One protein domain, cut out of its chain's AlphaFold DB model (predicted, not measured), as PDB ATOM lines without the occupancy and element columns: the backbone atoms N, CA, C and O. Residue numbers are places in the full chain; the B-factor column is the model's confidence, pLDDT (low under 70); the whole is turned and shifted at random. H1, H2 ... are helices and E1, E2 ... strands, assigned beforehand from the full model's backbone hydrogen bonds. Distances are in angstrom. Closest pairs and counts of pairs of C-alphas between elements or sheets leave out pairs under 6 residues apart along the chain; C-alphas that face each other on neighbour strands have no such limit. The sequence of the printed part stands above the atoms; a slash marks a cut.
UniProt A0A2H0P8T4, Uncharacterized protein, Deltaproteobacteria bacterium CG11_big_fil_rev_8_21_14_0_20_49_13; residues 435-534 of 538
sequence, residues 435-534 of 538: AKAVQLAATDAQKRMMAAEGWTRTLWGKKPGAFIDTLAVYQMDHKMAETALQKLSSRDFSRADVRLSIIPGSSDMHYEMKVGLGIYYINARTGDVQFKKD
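This is residues 435 to 534 of the 538 residues of an uncharacterized protein of Deltaproteobacteria bacterium CG11_big_fil_rev_8_21_14_0_20_49_13 (UniProt A0A2H0P8T4). One end of a long helical hairpin, H1 and H2, covers one face of a strongly twisted sheet; its turn, residues 460 to 466, sticks out. The sheet, E1 E2 E3 E4, is a meander, each strand antiparallel to the one before. The printed part has 100 residues, helices first, mixed in class, only just loose, close to compact (radius of gyration of the C-alphas 15.5 A), spanning 47 by 33 by 19 A.

E1 is residues 498 to 502, E2 509 to 515, E3 518 to 523, E4 529 to 533. H1, residues 435 to 458, 34.9 A, begins at C-alpha (227.159, 193.132, 170.332); H2, residues 465 to 489, 37.0 A, ends at (237.318, 195.460, 176.089).

Within hydrogen-bond range are N 501 and O 510, 2.8 A, N 513 and O 520, 2.9 A, and N 521 and O 530, 2.8 A. H1 and H2 are on the same face, at heights of 9.8 and 9.3 A. They touch, closest C-alphas Ala 445 and Ala 481, 4.8 A, opposite ways at a shallow tilt of 22 degrees. Every O i to N i+4 pair is within range in H1, 17 of 21 in H2.

No cut, no long link; pLDDT is under 70 in 33 residues, among them 452 to 477.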
ATOM      1  N   ALA A 435     225.865 192.566 170.711       90.56
ATOM      2  CA  ALA A 435     227.159 193.132 170.332       90.56
ATOM      3  C   ALA A 435     227.089 194.657 170.146       90.56
ATOM      4  O   ALA A 435     227.998 195.375 170.560       90.56
ATOM      5  N   LYS A 436     225.995 195.165 169.565       92.75
ATOM      6  CA  LYS A 436     225.772 196.606 169.444       92.75
ATOM      7  C   LYS A 436     225.516 197.255 170.808       92.75
ATOM      8  O   LYS A 436     226.011 198.353 171.030       92.75
ATOM      9  N   ALA A 437     224.821 196.584 171.725       93.19
ATOM     10  CA  ALA A 437     224.612 197.065 173.091       93.19
ATOM     11  C   ALA A 437     225.936 197.214 173.862       93.19
ATOM     12  O   ALA A 437     226.172 198.256 174.469       93.19
ATOM     13  N   VAL A 438     226.846 196.240 173.748       91.94
ATOM     14  CA  VAL A 438     228.208 196.322 174.315       91.94
ATOM     15  C   VAL A 438     228.978 197.512 173.737       91.94
ATOM     16  O   VAL A 438     229.587 198.276 174.482       91.94
ATOM     17  N   GLN A 439     228.902 197.731 172.419       92.00
ATOM     18  CA  GLN A 439     229.521 198.902 171.781       92.00
ATOM     19  C   GLN A 439     228.934 200.226 172.286       92.00
ATOM     20  O   GLN A 439     229.674 201.191 172.474       92.00
ATOM     21  N   LEU A 440     227.615 200.293 172.495       93.75
ATOM     22  CA  LEU A 440     226.939 201.484 173.015       93.75
ATOM     23  C   LEU A 440     227.357 201.775 174.462       93.75
ATOM     24  O   LEU A 440     227.677 202.922 174.768       93.75
ATOM     25  N   ALA A 441     227.454 200.749 175.314       90.81
ATOM     26  CA  ALA A 441     227.971 200.891 176.674       90.81
ATOM     27  C   ALA A 441     229.436 201.350 176.693       90.81
ATOM     28  O   ALA A 441     229.773 202.276 177.426       90.81
ATOM     29  N   ALA A 442     230.295 200.781 175.841       90.75
ATOM     30  CA  ALA A 442     231.693 201.207 175.727       90.75
ATOM     31  C   ALA A 442     231.810 202.658 175.234       90.75
ATOM     32  O   ALA A 442     232.604 203.435 175.758       90.75
ATOM     33  N   THR A 443     230.976 203.049 174.268       93.19
ATOM     34  CA  THR A 443     230.923 204.430 173.768       93.19
ATOM     35  C   THR A 443     230.496 205.401 174.870       93.19
ATOM     36  O   THR A 443     231.077 206.477 175.000       93.19
ATOM     37  N   ASP A 444     229.492 205.042 175.673       92.88
ATOM     38  CA  ASP A 444     229.044 205.864 176.799       92.88
ATOM     39  C   ASP A 444     230.104 205.947 177.908       92.88
ATOM     40  O   ASP A 444     230.403 207.041 178.383       92.88
ATOM     41  N   ALA A 445     230.757 204.832 178.251       86.44
ATOM     42  CA  ALA A 445     231.885 204.818 179.182       86.44
ATOM     43  C   ALA A 445     233.023 205.737 178.701       86.44
ATOM     44  O   ALA A 445     233.509 206.571 179.460       86.44
ATOM     45  N   GLN A 446     233.383 205.686 177.416       90.06
ATOM     46  CA  GLN A 446     234.391 206.577 176.840       90.06
ATOM     47  C   GLN A 446     233.972 208.051 176.903       90.06
ATOM     48  O   GLN A 446     234.788 208.902 177.253       90.06
ATOM     49  N   LYS A 447     232.704 208.371 176.612       89.12
ATOM     50  CA  LYS A 447     232.174 209.739 176.757       89.12
ATOM     51  C   LYS A 447     232.272 210.231 178.200       89.12
ATOM     52  O   LYS A 447     232.683 211.368 178.412       89.12
ATOM     53  N   ARG A 448     231.939 209.386 179.179       84.44
ATOM     54  CA  ARG A 448     232.044 209.706 180.613       84.44
ATOM     55  C   ARG A 448     233.490 209.927 181.047       84.44
ATOM     56  O   ARG A 448     233.758 210.899 181.744       84.44
ATOM     57  N   MET A 449     234.415 209.092 180.574       81.50
ATOM     58  CA  MET A 449     235.849 209.252 180.830       81.50
ATOM     59  C   MET A 449     236.372 210.575 180.256       81.50
ATOM     60  O   MET A 449     236.966 211.363 180.982       81.50
ATOM     61  N   MET A 450     236.077 210.869 178.983       80.88
ATOM     62  CA  MET A 450     236.490 212.123 178.336       80.88
ATOM     63  C   MET A 450     235.870 213.354 179.000       80.88
ATOM     64  O   MET A 450     236.534 214.381 179.117       80.88
ATOM     65  N   ALA A 451     234.614 213.269 179.448       78.44
ATOM     66  CA  ALA A 451     233.995 214.336 180.222       78.44
ATOM     67  C   ALA A 451     234.774 214.566 181.525       78.44
ATOM     68  O   ALA A 451     235.185 215.695 181.786       78.44
ATOM     69  N   ALA A 452     235.055 213.508 182.293       69.38
ATOM     70  CA  ALA A 452     235.821 213.597 183.536       69.38
ATOM     71  C   ALA A 452     237.243 214.165 183.328       69.38
ATOM     72  O   ALA A 452     237.677 215.012 184.113       69.38
ATOM     73  N   GLU A 453     237.937 213.778 182.248       69.69
ATOM     74  CA  GLU A 453     239.264 214.300 181.861       69.69
ATOM     75  C   GLU A 453     239.231 215.766 181.406       69.69
ATOM     76  O   GLU A 453     240.113 216.563 181.742       69.69
ATOM     77  N   GLY A 454     238.203 216.138 180.637       68.06
ATOM     78  CA  GLY A 454     237.979 217.510 180.193       68.06
ATOM     79  C   GLY A 454     237.845 218.452 181.384       68.06
ATOM     80  O   GLY A 454     238.521 219.478 181.430       68.06
ATOM     81  N   TRP A 455     237.071 218.049 182.394       61.25
ATOM     82  CA  TRP A 455     236.909 218.801 183.637       61.25
ATOM     83  C   TRP A 455     238.199 218.915 184.454       61.25
ATOM     84  O   TRP A 455     238.471 219.984 185.002       61.25
ATOM     85  N   THR A 456     239.040 217.876 184.484       55.53
ATOM     86  CA  THR A 456     240.331 217.933 185.195       55.53
ATOM     87  C   THR A 456     241.275 218.977 184.588       55.53
ATOM     88  O   THR A 456     242.009 219.636 185.324       55.53
ATOM     89  N   ARG A 457     241.227 219.188 183.263       56.94
ATOM     90  CA  ARG A 457     242.013 220.233 182.575       56.94
ATOM     91  C   ARG A 457     241.476 221.644 182.806       56.94
ATOM     92  O   ARG A 457     242.274 222.558 182.975       56.94
ATOM     93  N   THR A 458     240.159 221.845 182.865       56.78
ATOM     94  CA  THR A 458     239.555 223.173 183.117       56.78
ATOM     95  C   THR A 458     239.783 223.680 184.549       56.78
ATOM     96  O   THR A 458     239.615 224.869 184.822       56.78
ATOM     97  N   LEU A 459     240.154 222.787 185.473       51.38
ATOM     98  CA  LEU A 459     240.450 223.093 186.878       51.38
ATOM     99  C   LEU A 459     241.912 223.499 187.120       51.38
ATOM    100  O   LEU A 459     242.204 224.132 188.137       51.38
ATOM    101  N   TRP A 460     242.816 223.212 186.174       42.72
ATOM    102  CA  TRP A 460     244.192 223.717 186.175       42.72
ATOM    103  C   TRP A 460     244.190 225.229 185.900       42.72
ATOM    104  O   TRP A 460     244.259 225.680 184.760       42.72
ATOM    105  N   GLY A 461     244.049 226.019 186.970       49.12
ATOM    106  CA  GLY A 461     244.004 227.486 186.925       49.12
ATOM    107  C   GLY A 461     243.046 228.145 187.928       49.12
ATOM    108  O   GLY A 461     243.039 229.370 188.034       49.12
ATOM    109  N   LYS A 462     242.242 227.375 188.677       44.56
ATOM    110  CA  LYS A 462     241.343 227.906 189.724       44.56
ATOM    111  C   LYS A 462     241.955 227.795 191.130       44.56
ATOM    112  O   LYS A 462     242.861 227.003 191.363       44.56
ATOM    113  N   LYS A 463     241.479 228.638 192.063       40.91
ATOM    114  CA  LYS A 463     242.002 228.757 193.441       40.91
ATOM    115  C   LYS A 463     242.009 227.397 194.183       40.91
ATOM    116  O   LYS A 463     241.057 226.636 194.013       40.91
ATOM    117  N   PRO A 464     242.994 227.131 195.070       37.88
ATOM    118  CA  PRO A 464     243.257 225.803 195.651       37.88
ATOM    119  C   PRO A 464     242.091 225.138 196.403       37.88
ATOM    120  O   PRO A 464     242.015 223.918 196.444       37.88
ATOM    121  N   GLY A 465     241.164 225.911 196.978       41.66
ATOM    122  CA  GLY A 465     240.034 225.359 197.741       41.66
ATOM    123  C   GLY A 465     238.951 224.691 196.885       41.66
ATOM    124  O   GLY A 465     238.361 223.717 197.317       41.66
ATOM    125  N   ALA A 466     238.735 225.144 195.644       39.50
ATOM    126  CA  ALA A 466     237.797 224.510 194.703       39.50
ATOM    127  C   ALA A 466     238.439 223.348 193.913       39.50
ATOM    128  O   ALA A 466     237.807 222.742 193.054       39.50
ATOM    129  N   PHE A 467     239.727 223.080 194.154       39.50
ATOM    130  CA  PHE A 467     240.541 222.138 193.388       39.50
ATOM    131  C   PHE A 467     240.450 220.703 193.927       39.50
ATOM    132  O   PHE A 467     240.585 219.765 193.151       39.50
ATOM    133  N   ILE A 468     240.211 220.517 195.229       43.50
ATOM    134  CA  ILE A 468     240.280 219.197 195.884       43.50
ATOM    135  C   ILE A 468     238.936 218.446 195.799       43.50
ATOM    136  O   ILE A 468     238.918 217.265 195.452       43.50
ATOM    137  N   ASP A 469     237.809 219.134 195.993       42.97
ATOM    138  CA  ASP A 469     236.476 218.504 196.071       42.97
ATOM    139  C   ASP A 469     235.940 218.075 194.701       42.97
ATOM    140  O   ASP A 469     235.388 216.988 194.516       42.97
ATOM    141  N   THR A 470     236.167 218.919 193.699       48.88
ATOM    142  CA  THR A 470     235.792 218.655 192.313       48.88
ATOM    143  C   THR A 470     236.660 217.544 191.707       48.88
ATOM    144  O   THR A 470     236.182 216.730 190.918       48.88
ATOM    145  N   LEU A 471     237.923 217.439 192.132       47.75
ATOM    146  CA  LEU A 471     238.835 216.391 191.686       47.75
ATOM    147  C   LEU A 471     238.410 215.001 192.188       47.75
ATOM    148  O   LEU A 471     238.499 214.056 191.415       47.75
ATOM    149  N   ALA A 472     237.895 214.857 193.414       50.00
ATOM    150  CA  ALA A 472     237.504 213.551 193.965       50.00
ATOM    151  C   ALA A 472     236.282 212.926 193.260       50.00
ATOM    152  O   ALA A 472     236.284 211.729 192.960       50.00
ATOM    153  N   VAL A 473     235.259 213.732 192.946       52.56
ATOM    154  CA  VAL A 473     234.068 213.282 192.199       52.56
ATOM    155  C   VAL A 473     234.440 212.915 190.762       52.56
ATOM    156  O   VAL A 473     234.084 211.833 190.292       52.56
ATOM    157  N   TYR A 474     235.233 213.753 190.084       62.19
ATOM    158  CA  TYR A 474     235.692 213.443 188.730       62.19
ATOM    159  C   TYR A 474     236.678 212.276 188.689       62.19
ATOM    160  O   TYR A 474     236.633 211.501 187.743       62.19
ATOM    161  N   GLN A 475     237.511 212.078 189.714       62.53
ATOM    162  CA  GLN A 475     238.346 210.880 189.847       62.53
ATOM    163  C   GLN A 475     237.502 209.611 190.019       62.53
ATOM    164  O   GLN A 475     237.876 208.561 189.500       62.53
ATOM    165  N   MET A 476     236.368 209.682 190.726       60.59
ATOM    166  CA  MET A 476     235.457 208.545 190.866       60.59
ATOM    167  C   MET A 476     234.767 208.220 189.541       60.59
ATOM    168  O   MET A 476     234.826 207.075 189.102       60.59
ATOM    169  N   ASP A 477     234.174 209.210 188.872       65.88
ATOM    170  CA  ASP A 477     233.530 208.998 187.571       65.88
ATOM    171  C   ASP A 477     234.545 208.562 186.496       65.88
ATOM    172  O   ASP A 477     234.238 207.687 185.683       65.88
ATOM    173  N   HIS A 478     235.775 209.092 186.540       71.31
ATOM    174  CA  HIS A 478     236.892 208.655 185.696       71.31
ATOM    175  C   HIS A 478     237.233 207.185 185.942       71.31
ATOM    176  O   HIS A 478     237.188 206.390 185.008       71.31
ATOM    177  N   LYS A 479     237.451 206.785 187.201       67.56
ATOM    178  CA  LYS A 479     237.771 205.395 187.563       67.56
ATOM    179  C   LYS A 479     236.637 204.420 187.229       67.56
ATOM    180  O   LYS A 479     236.886 203.290 186.807       67.56
ATOM    181  N   MET A 480     235.381 204.825 187.406       68.56
ATOM    182  CA  MET A 480     234.220 204.010 187.027       68.56
ATOM    183  C   MET A 480     234.159 203.801 185.511       68.56
ATOM    184  O   MET A 480     233.946 202.681 185.050       68.56
ATOM    185  N   ALA A 481     234.393 204.861 184.738       76.75
ATOM    186  CA  ALA A 481     234.423 204.790 183.285       76.75
ATOM    187  C   ALA A 481     235.617 203.967 182.768       76.75
ATOM    188  O   ALA A 481     235.451 203.130 181.882       76.75
ATOM    189  N   GLU A 482     236.798 204.145 183.362       76.56
ATOM    190  CA  GLU A 482     238.009 203.388 183.043       76.56
ATOM    191  C   GLU A 482     237.814 201.886 183.306       76.56
ATOM    192  O   GLU A 482     238.046 201.063 182.421       76.56
ATOM    193  N   THR A 483     237.322 201.511 184.492       74.62
ATOM    194  CA  THR A 483     237.084 200.098 184.839       74.62
ATOM    195  C   THR A 483     235.995 199.462 183.974       74.62
ATOM    196  O   THR A 483     236.116 198.294 183.590       74.62
ATOM    197  N   ALA A 484     234.954 200.218 183.605       80.69
ATOM    198  CA  ALA A 484     233.948 199.760 182.652       80.69
ATOM    199  C   ALA A 484     234.562 199.497 181.266       80.69
ATOM    200  O   ALA A 484     234.317 198.437 180.692       80.69
ATOM    201  N   LEU A 485     235.405 200.402 180.750       83.81
ATOM    202  CA  LEU A 485     236.102 200.232 179.468       83.81
ATOM    203  C   LEU A 485     237.055 199.038 179.472       83.81
ATOM    204  O   LEU A 485     237.046 198.245 178.529       83.81
ATOM    205  N   GLN A 486     237.850 198.877 180.531       79.50
ATOM    206  CA  GLN A 486     238.746 197.731 180.690       79.50
ATOM    207  C   GLN A 486     237.962 196.416 180.656       79.50
ATOM    208  O   GLN A 486     238.327 195.497 179.926       79.50
ATOM    209  N   LYS A 487     236.836 196.337 181.376       80.25
ATOM    210  CA  LYS A 487     236.011 195.126 181.392       80.25
ATOM    211  C   LYS A 487     235.334 194.873 180.045       80.25
ATOM    212  O   LYS A 487     235.426 193.764 179.535       80.25
ATOM    213  N   LEU A 488     234.727 195.888 179.429       84.88
ATOM    214  CA  LEU A 488     234.047 195.772 178.129       84.88
ATOM    215  C   LEU A 488     234.996 195.425 176.969       84.88
ATOM    216  O   LEU A 488     234.559 194.841 175.981       84.88
ATOM    217  N   SER A 489     236.277 195.791 177.076       81.31
ATOM    218  CA  SER A 489     237.318 195.460 176.089       81.31
ATOM    219  C   SER A 489     238.083 194.171 176.403       81.31
ATOM    220  O   SER A 489     238.850 193.692 175.562       81.31
ATOM    221  N   SER A 490     237.879 193.594 177.590       78.44
ATOM    222  CA  SER A 490     238.518 192.342 177.982       78.44
ATOM    223  C   SER A 490     238.020 191.181 177.120       78.44
ATOM    224  O   SER A 490     236.852 191.117 176.735       78.44
ATOM    225  N   ARG A 491     238.908 190.220 176.845       70.69
ATOM    226  CA  ARG A 491     238.529 188.971 176.163       70.69
ATOM    227  C   ARG A 491     237.592 188.099 177.007       70.69
ATOM    228  O   ARG A 491     236.952 187.211 176.453       70.69
ATOM    229  N   ASP A 492     237.515 188.377 178.307       66.56
ATOM    230  CA  ASP A 492     236.714 187.637 179.281       66.56
ATOM    231  C   ASP A 492     235.257 188.118 179.332       66.56
ATOM    232  O   ASP A 492     234.400 187.402 179.844       66.56
ATOM    233  N   PHE A 493     234.945 189.298 178.777       76.12
ATOM    234  CA  PHE A 493     233.571 189.787 178.690       76.12
ATOM    235  C   PHE A 493     232.861 189.185 177.478       76.12
ATOM    236  O   PHE A 493     233.190 189.446 176.318       76.12
ATOM    237  N   SER A 494     231.866 188.351 177.749       75.69
ATOM    238  CA  SER A 494     231.211 187.508 176.761       75.69
ATOM    239  C   SER A 494     229.749 187.907 176.544       75.69
ATOM    240  O   SER A 494     229.155 188.679 177.294       75.69
ATOM    241  N   ARG A 495     229.102 187.311 175.534       68.50
ATOM    242  CA  ARG A 495     227.643 187.443 175.360       68.50
ATOM    243  C   ARG A 495     226.842 186.919 176.561       68.50
ATOM    244  O   ARG A 495     225.690 187.309 176.693       68.50
ATOM    245  N   ALA A 496     227.414 186.054 177.403       70.81
ATOM    246  CA  ALA A 496     226.741 185.541 178.598       70.81
ATOM    247  C   ALA A 496     226.632 186.594 179.719       70.81
ATOM    248  O   ALA A 496     225.778 186.470 180.597       70.81
ATOM    249  N   ASP A 497     227.447 187.650 179.655       78.38
ATOM    250  CA  ASP A 497     227.441 188.773 180.598       78.38
ATOM    251  C   ASP A 497     226.405 189.851 180.240       78.38
ATOM    252  O   ASP A 497     226.229 190.824 180.974       78.38
ATOM    253  N   VAL A 498     225.706 189.669 179.113       88.31
ATOM    254  CA  VAL A 498     224.645 190.551 178.624       88.31
ATOM    255  C   VAL A 498     223.305 189.848 178.803       88.31
ATOM    256  O   VAL A 498     223.000 188.878 178.106       88.31
ATOM    257  N   ARG A 499     222.479 190.340 179.726       89.75
ATOM    258  CA  ARG A 499     221.164 189.754 180.021       89.75
ATOM    259  C   ARG A 499     220.060 190.658 179.518       89.75
ATOM    260  O   ARG A 499     220.161 191.868 179.629       89.75
ATOM    261  N   LEU A 500     219.006 190.083 178.955       92.69
ATOM    262  CA  LEU A 500     217.812 190.849 178.615       92.69
ATOM    263  C   LEU A 500     216.911 190.904 179.853       92.69
ATOM    264  O   LEU A 500     216.613 189.859 180.431       92.69
ATOM    265  N   SER A 501     216.491 192.097 180.251       91.38
ATOM    266  CA  SER A 501     215.668 192.318 181.435       91.38
ATOM    267  C   SER A 501     214.652 193.444 181.225       91.38
ATOM    268  O   SER A 501     214.722 194.220 180.269       91.38
ATOM    269  N   ILE A 502     213.656 193.506 182.101       86.25
ATOM    270  CA  ILE A 502     212.695 194.605 182.198       86.25
ATOM    271  C   ILE A 502     213.066 195.416 183.434       86.25
ATOM    272  O   ILE A 502     213.121 194.868 184.531       86.25
ATOM    273  N   ILE A 503     213.284 196.720 183.274       81.81
ATOM    274  CA  ILE A 503     213.631 197.611 184.390       81.81
ATOM    275  C   ILE A 503     212.400 198.348 184.945       81.81
ATOM    276  O   ILE A 503     211.409 198.524 184.221       81.81
ATOM    277  N   PRO A 504     212.438 198.815 186.210       73.69
ATOM    278  CA  PRO A 504     211.351 199.594 186.799       73.69
ATOM    279  C   PRO A 504     210.999 200.829 185.963       73.69
ATOM    280  O   PRO A 504     211.882 201.549 185.500       73.69
ATOM    281  N   GLY A 505     209.700 201.071 185.775       76.56
ATOM    282  CA  GLY A 505     209.189 202.231 185.037       76.56
ATOM    283  C   GLY A 505     209.289 202.141 183.510       76.56
ATOM    284  O   GLY A 505     208.830 203.058 182.837       76.56
ATOM    285  N   SER A 506     209.834 201.056 182.946       83.25
ATOM    286  CA  SER A 506     209.905 200.874 181.493       83.25
ATOM    287  C   SER A 506     208.942 199.807 180.974       83.25
ATOM    288  O   SER A 506     208.732 198.770 181.612       83.25
ATOM    289  N   SER A 507     208.374 200.063 179.795       89.38
ATOM    290  CA  SER A 507     207.660 199.086 178.966       89.38
ATOM    291  C   SER A 507     208.562 198.414 177.925       89.38
ATOM    292  O   SER A 507     208.138 197.445 177.305       89.38
ATOM    293  N   ASP A 508     209.798 198.880 177.729       93.06
ATOM    294  CA  ASP A 508     210.757 198.276 176.798       93.06
ATOM    295  C   ASP A 508     211.693 197.288 177.517       93.06
ATOM    296  O   ASP A 508     212.027 197.438 178.698       93.06
ATOM    297  N   MET A 509     212.185 196.291 176.779       95.00
ATOM    298  CA  MET A 509     213.251 195.404 177.254       95.00
ATOM    299  C   MET A 509     214.620 196.088 177.161       95.00
ATOM    300  O   MET A 509     214.871 196.881 176.253       95.00
ATOM    301  N   HIS A 510     215.522 195.756 178.081       95.62
ATOM    302  CA  HIS A 510     216.855 196.339 178.189       95.62
ATOM    303  C   HIS A 510     217.921 195.249 178.269       95.62
ATOM    304  O   HIS A 510     217.729 194.231 178.924       95.62
ATOM    305  N   TYR A 511     219.065 195.468 177.630       95.38
ATOM    306  CA  TYR A 511     220.270 194.700 177.900       95.38
ATOM    307  C   TYR A 511     220.931 195.226 179.169       95.38
ATOM    308  O   TYR A 511     221.461 196.334 179.171       95.38
ATOM    309  N   GLU A 512     220.896 194.429 180.224       90.88
ATOM    310  CA  GLU A 512     221.600 194.636 181.478       90.88
ATOM    311  C   GLU A 512     223.019 194.063 181.400       90.88
ATOM    312  O   GLU A 512     223.224 192.902 181.031       90.88
ATOM    313  N   MET A 513     224.002 194.886 181.764       89.19
ATOM    314  CA  MET A 513     225.419 194.532 181.791       89.19
ATOM    315  C   MET A 513     226.071 195.087 183.054       89.19
ATOM    316  O   MET A 513     226.107 196.302 183.252       89.19
ATOM    317  N   LYS A 514     226.634 194.206 183.883       82.12
ATOM    318  CA  LYS A 514     227.389 194.593 185.083       82.12
ATOM    319  C   LYS A 514     228.860 194.796 184.746       82.12
ATOM    320  O   LYS A 514     229.602 193.822 184.559       82.12
ATOM    321  N   VAL A 515     229.304 196.047 184.666       76.56
ATOM    322  CA  VAL A 515     230.657 196.403 184.221       76.56
ATOM    323  C   VAL A 515     231.343 197.382 185.170       76.56
ATOM    324  O   VAL A 515     230.849 198.474 185.432       76.56
ATOM    325  N   GLY A 516     232.503 196.979 185.695       71.81
ATOM    326  CA  GLY A 516     233.195 197.721 186.749       71.81
ATOM    327  C   GLY A 516     232.302 197.906 187.978       71.81
ATOM    328  O   GLY A 516     231.755 196.933 188.493       71.81
ATOM    329  N   LEU A 517     232.142 199.164 188.389       64.12
ATOM    330  CA  LEU A 517     231.327 199.622 189.525       64.12
ATOM    331  C   LEU A 517     229.939 200.137 189.076       64.12
ATOM    332  O   LEU A 517     229.381 201.076 189.646       64.12
ATOM    333  N   GLY A 518     229.424 199.620 187.960       72.19
ATOM    334  CA  GLY A 518     228.251 200.148 187.271       72.19
ATOM    335  C   GLY A 518     227.409 199.082 186.580       72.19
ATOM    336  O   GLY A 518     227.926 198.069 186.111       72.19
ATOM    337  N   ILE A 519     226.106 199.339 186.464       81.44
ATOM    338  CA  ILE A 519     225.191 198.579 185.614       81.44
ATOM    339  C   ILE A 519     224.779 199.467 184.448       81.44
ATOM    340  O   ILE A 519     224.264 200.573 184.629       81.44
ATOM    341  N   TYR A 520     224.963 198.953 183.240       89.62
ATOM    342  CA  TYR A 520     224.408 199.539 182.031       89.62
ATOM    343  C   TYR A 520     223.109 198.834 181.667       89.62
ATOM    344  O   TYR A 520     223.066 197.607 181.615       89.62
ATOM    345  N   TYR A 521     222.087 199.623 181.358       92.88
ATOM    346  CA  TYR A 521     220.845 199.180 180.743       92.88
ATOM    347  C   TYR A 521     220.739 199.821 179.364       92.88
ATOM    348  O   TYR A 521     220.615 201.039 179.252       92.88
ATOM    349  N   ILE A 522     220.801 199.013 178.309       96.69
ATOM    350  CA  ILE A 522     220.650 199.490 176.930       96.69
ATOM    351  C   ILE A 522     219.274 199.100 176.432       96.69
ATOM    352  O   ILE A 522     218.991 197.908 176.322       96.69
ATOM    353  N   ASN A 523     218.426 200.068 176.104       96.75
ATOM    354  CA  ASN A 523     217.112 199.783 175.544       96.75
ATOM    355  C   ASN A 523     217.268 198.938 174.264       96.75
ATOM    356  O   ASN A 523     217.934 199.343 173.309       96.75
ATOM    357  N   ALA A 524     216.671 197.747 174.243       95.62
ATOM    358  CA  ALA A 524     216.850 196.769 173.171       95.62
ATOM    359  C   ALA A 524     216.187 197.196 171.844       95.62
ATOM    360  O   ALA A 524     216.467 196.605 170.796       95.62
ATOM    361  N   ARG A 525     215.330 198.224 171.875       96.12
ATOM    362  CA  ARG A 525     214.613 198.794 170.727       96.12
ATOM    363  C   ARG A 525     215.211 200.110 170.232       96.12
ATOM    364  O   ARG A 525     215.257 200.336 169.024       96.12
ATOM    365  N   THR A 526     215.616 201.002 171.130       96.38
ATOM    366  CA  THR A 526     216.106 202.341 170.751       96.38
ATOM    367  C   THR A 526     217.626 202.450 170.803       96.38
ATOM    368  O   THR A 526     218.212 203.247 170.077       96.38
ATOM    369  N   GLY A 527     218.282 201.620 171.618       95.38
ATOM    370  CA  GLY A 527     219.706 201.743 171.921       95.38
ATOM    371  C   GLY A 527     220.020 202.805 172.971       95.38
ATOM    372  O   GLY A 527     221.197 203.067 173.213       95.38
ATOM    373  N   ASP A 528     219.000 203.399 173.599       95.81
ATOM    374  CA  ASP A 528     219.196 204.385 174.659       95.81
ATOM    375  C   ASP A 528     219.960 203.768 175.826       95.81
ATOM    376  O   ASP A 528     219.637 202.677 176.305       95.81
ATOM    377  N   VAL A 529     220.992 204.480 176.269       93.69
ATOM    378  CA  VAL A 529     221.896 204.038 177.326       93.69
ATOM    379  C   VAL A 529     221.437 204.640 178.646       93.69
ATOM    380  O   VAL A 529     221.407 205.860 178.801       93.69
ATOM    381  N   GLN A 530     221.140 203.793 179.626       88.56
ATOM    382  CA  GLN A 530     221.016 204.195 181.020       88.56
ATOM    383  C   GLN A 530     222.160 203.580 181.813       88.56
ATOM    384  O   GLN A 530     222.395 202.375 181.764       88.56
ATOM    385  N   PHE A 531     222.863 204.413 182.567       83.31
ATOM    386  CA  PHE A 531     223.904 203.972 183.477       83.31
ATOM    387  C   PHE A 531     223.424 204.167 184.906       83.31
ATOM    388  O   PHE A 531     223.062 205.280 185.292       83.31
ATOM    389  N   LYS A 532     223.448 203.096 185.693       73.88
ATOM    390  CA  LYS A 532     223.280 203.168 187.140       73.88
ATOM    391  C   LYS A 532     224.610 202.831 187.785       73.88
ATOM    392  O   LYS A 532     225.236 201.836 187.430       73.88
ATOM    393  N   LYS A 533     225.035 203.655 188.743       62.59
ATOM    394  CA  LYS A 533     226.164 203.309 189.606       62.59
ATOM    395  C   LYS A 533     225.771 202.028 190.344       62.59
ATOM    396  O   LYS A 533     224.755 202.008 191.037       62.59
ATOM    397  N   ASP A 534     226.511 200.953 190.109       53.06
ATOM    398  CA  ASP A 534     226.291 199.687 190.787       53.06
ATOM    399  C   ASP A 534     227.089 199.773 192.068       53.06
ATOM    400  O   ASP A 534     228.287 199.507 192.116       53.06
TER     401      ASP A 534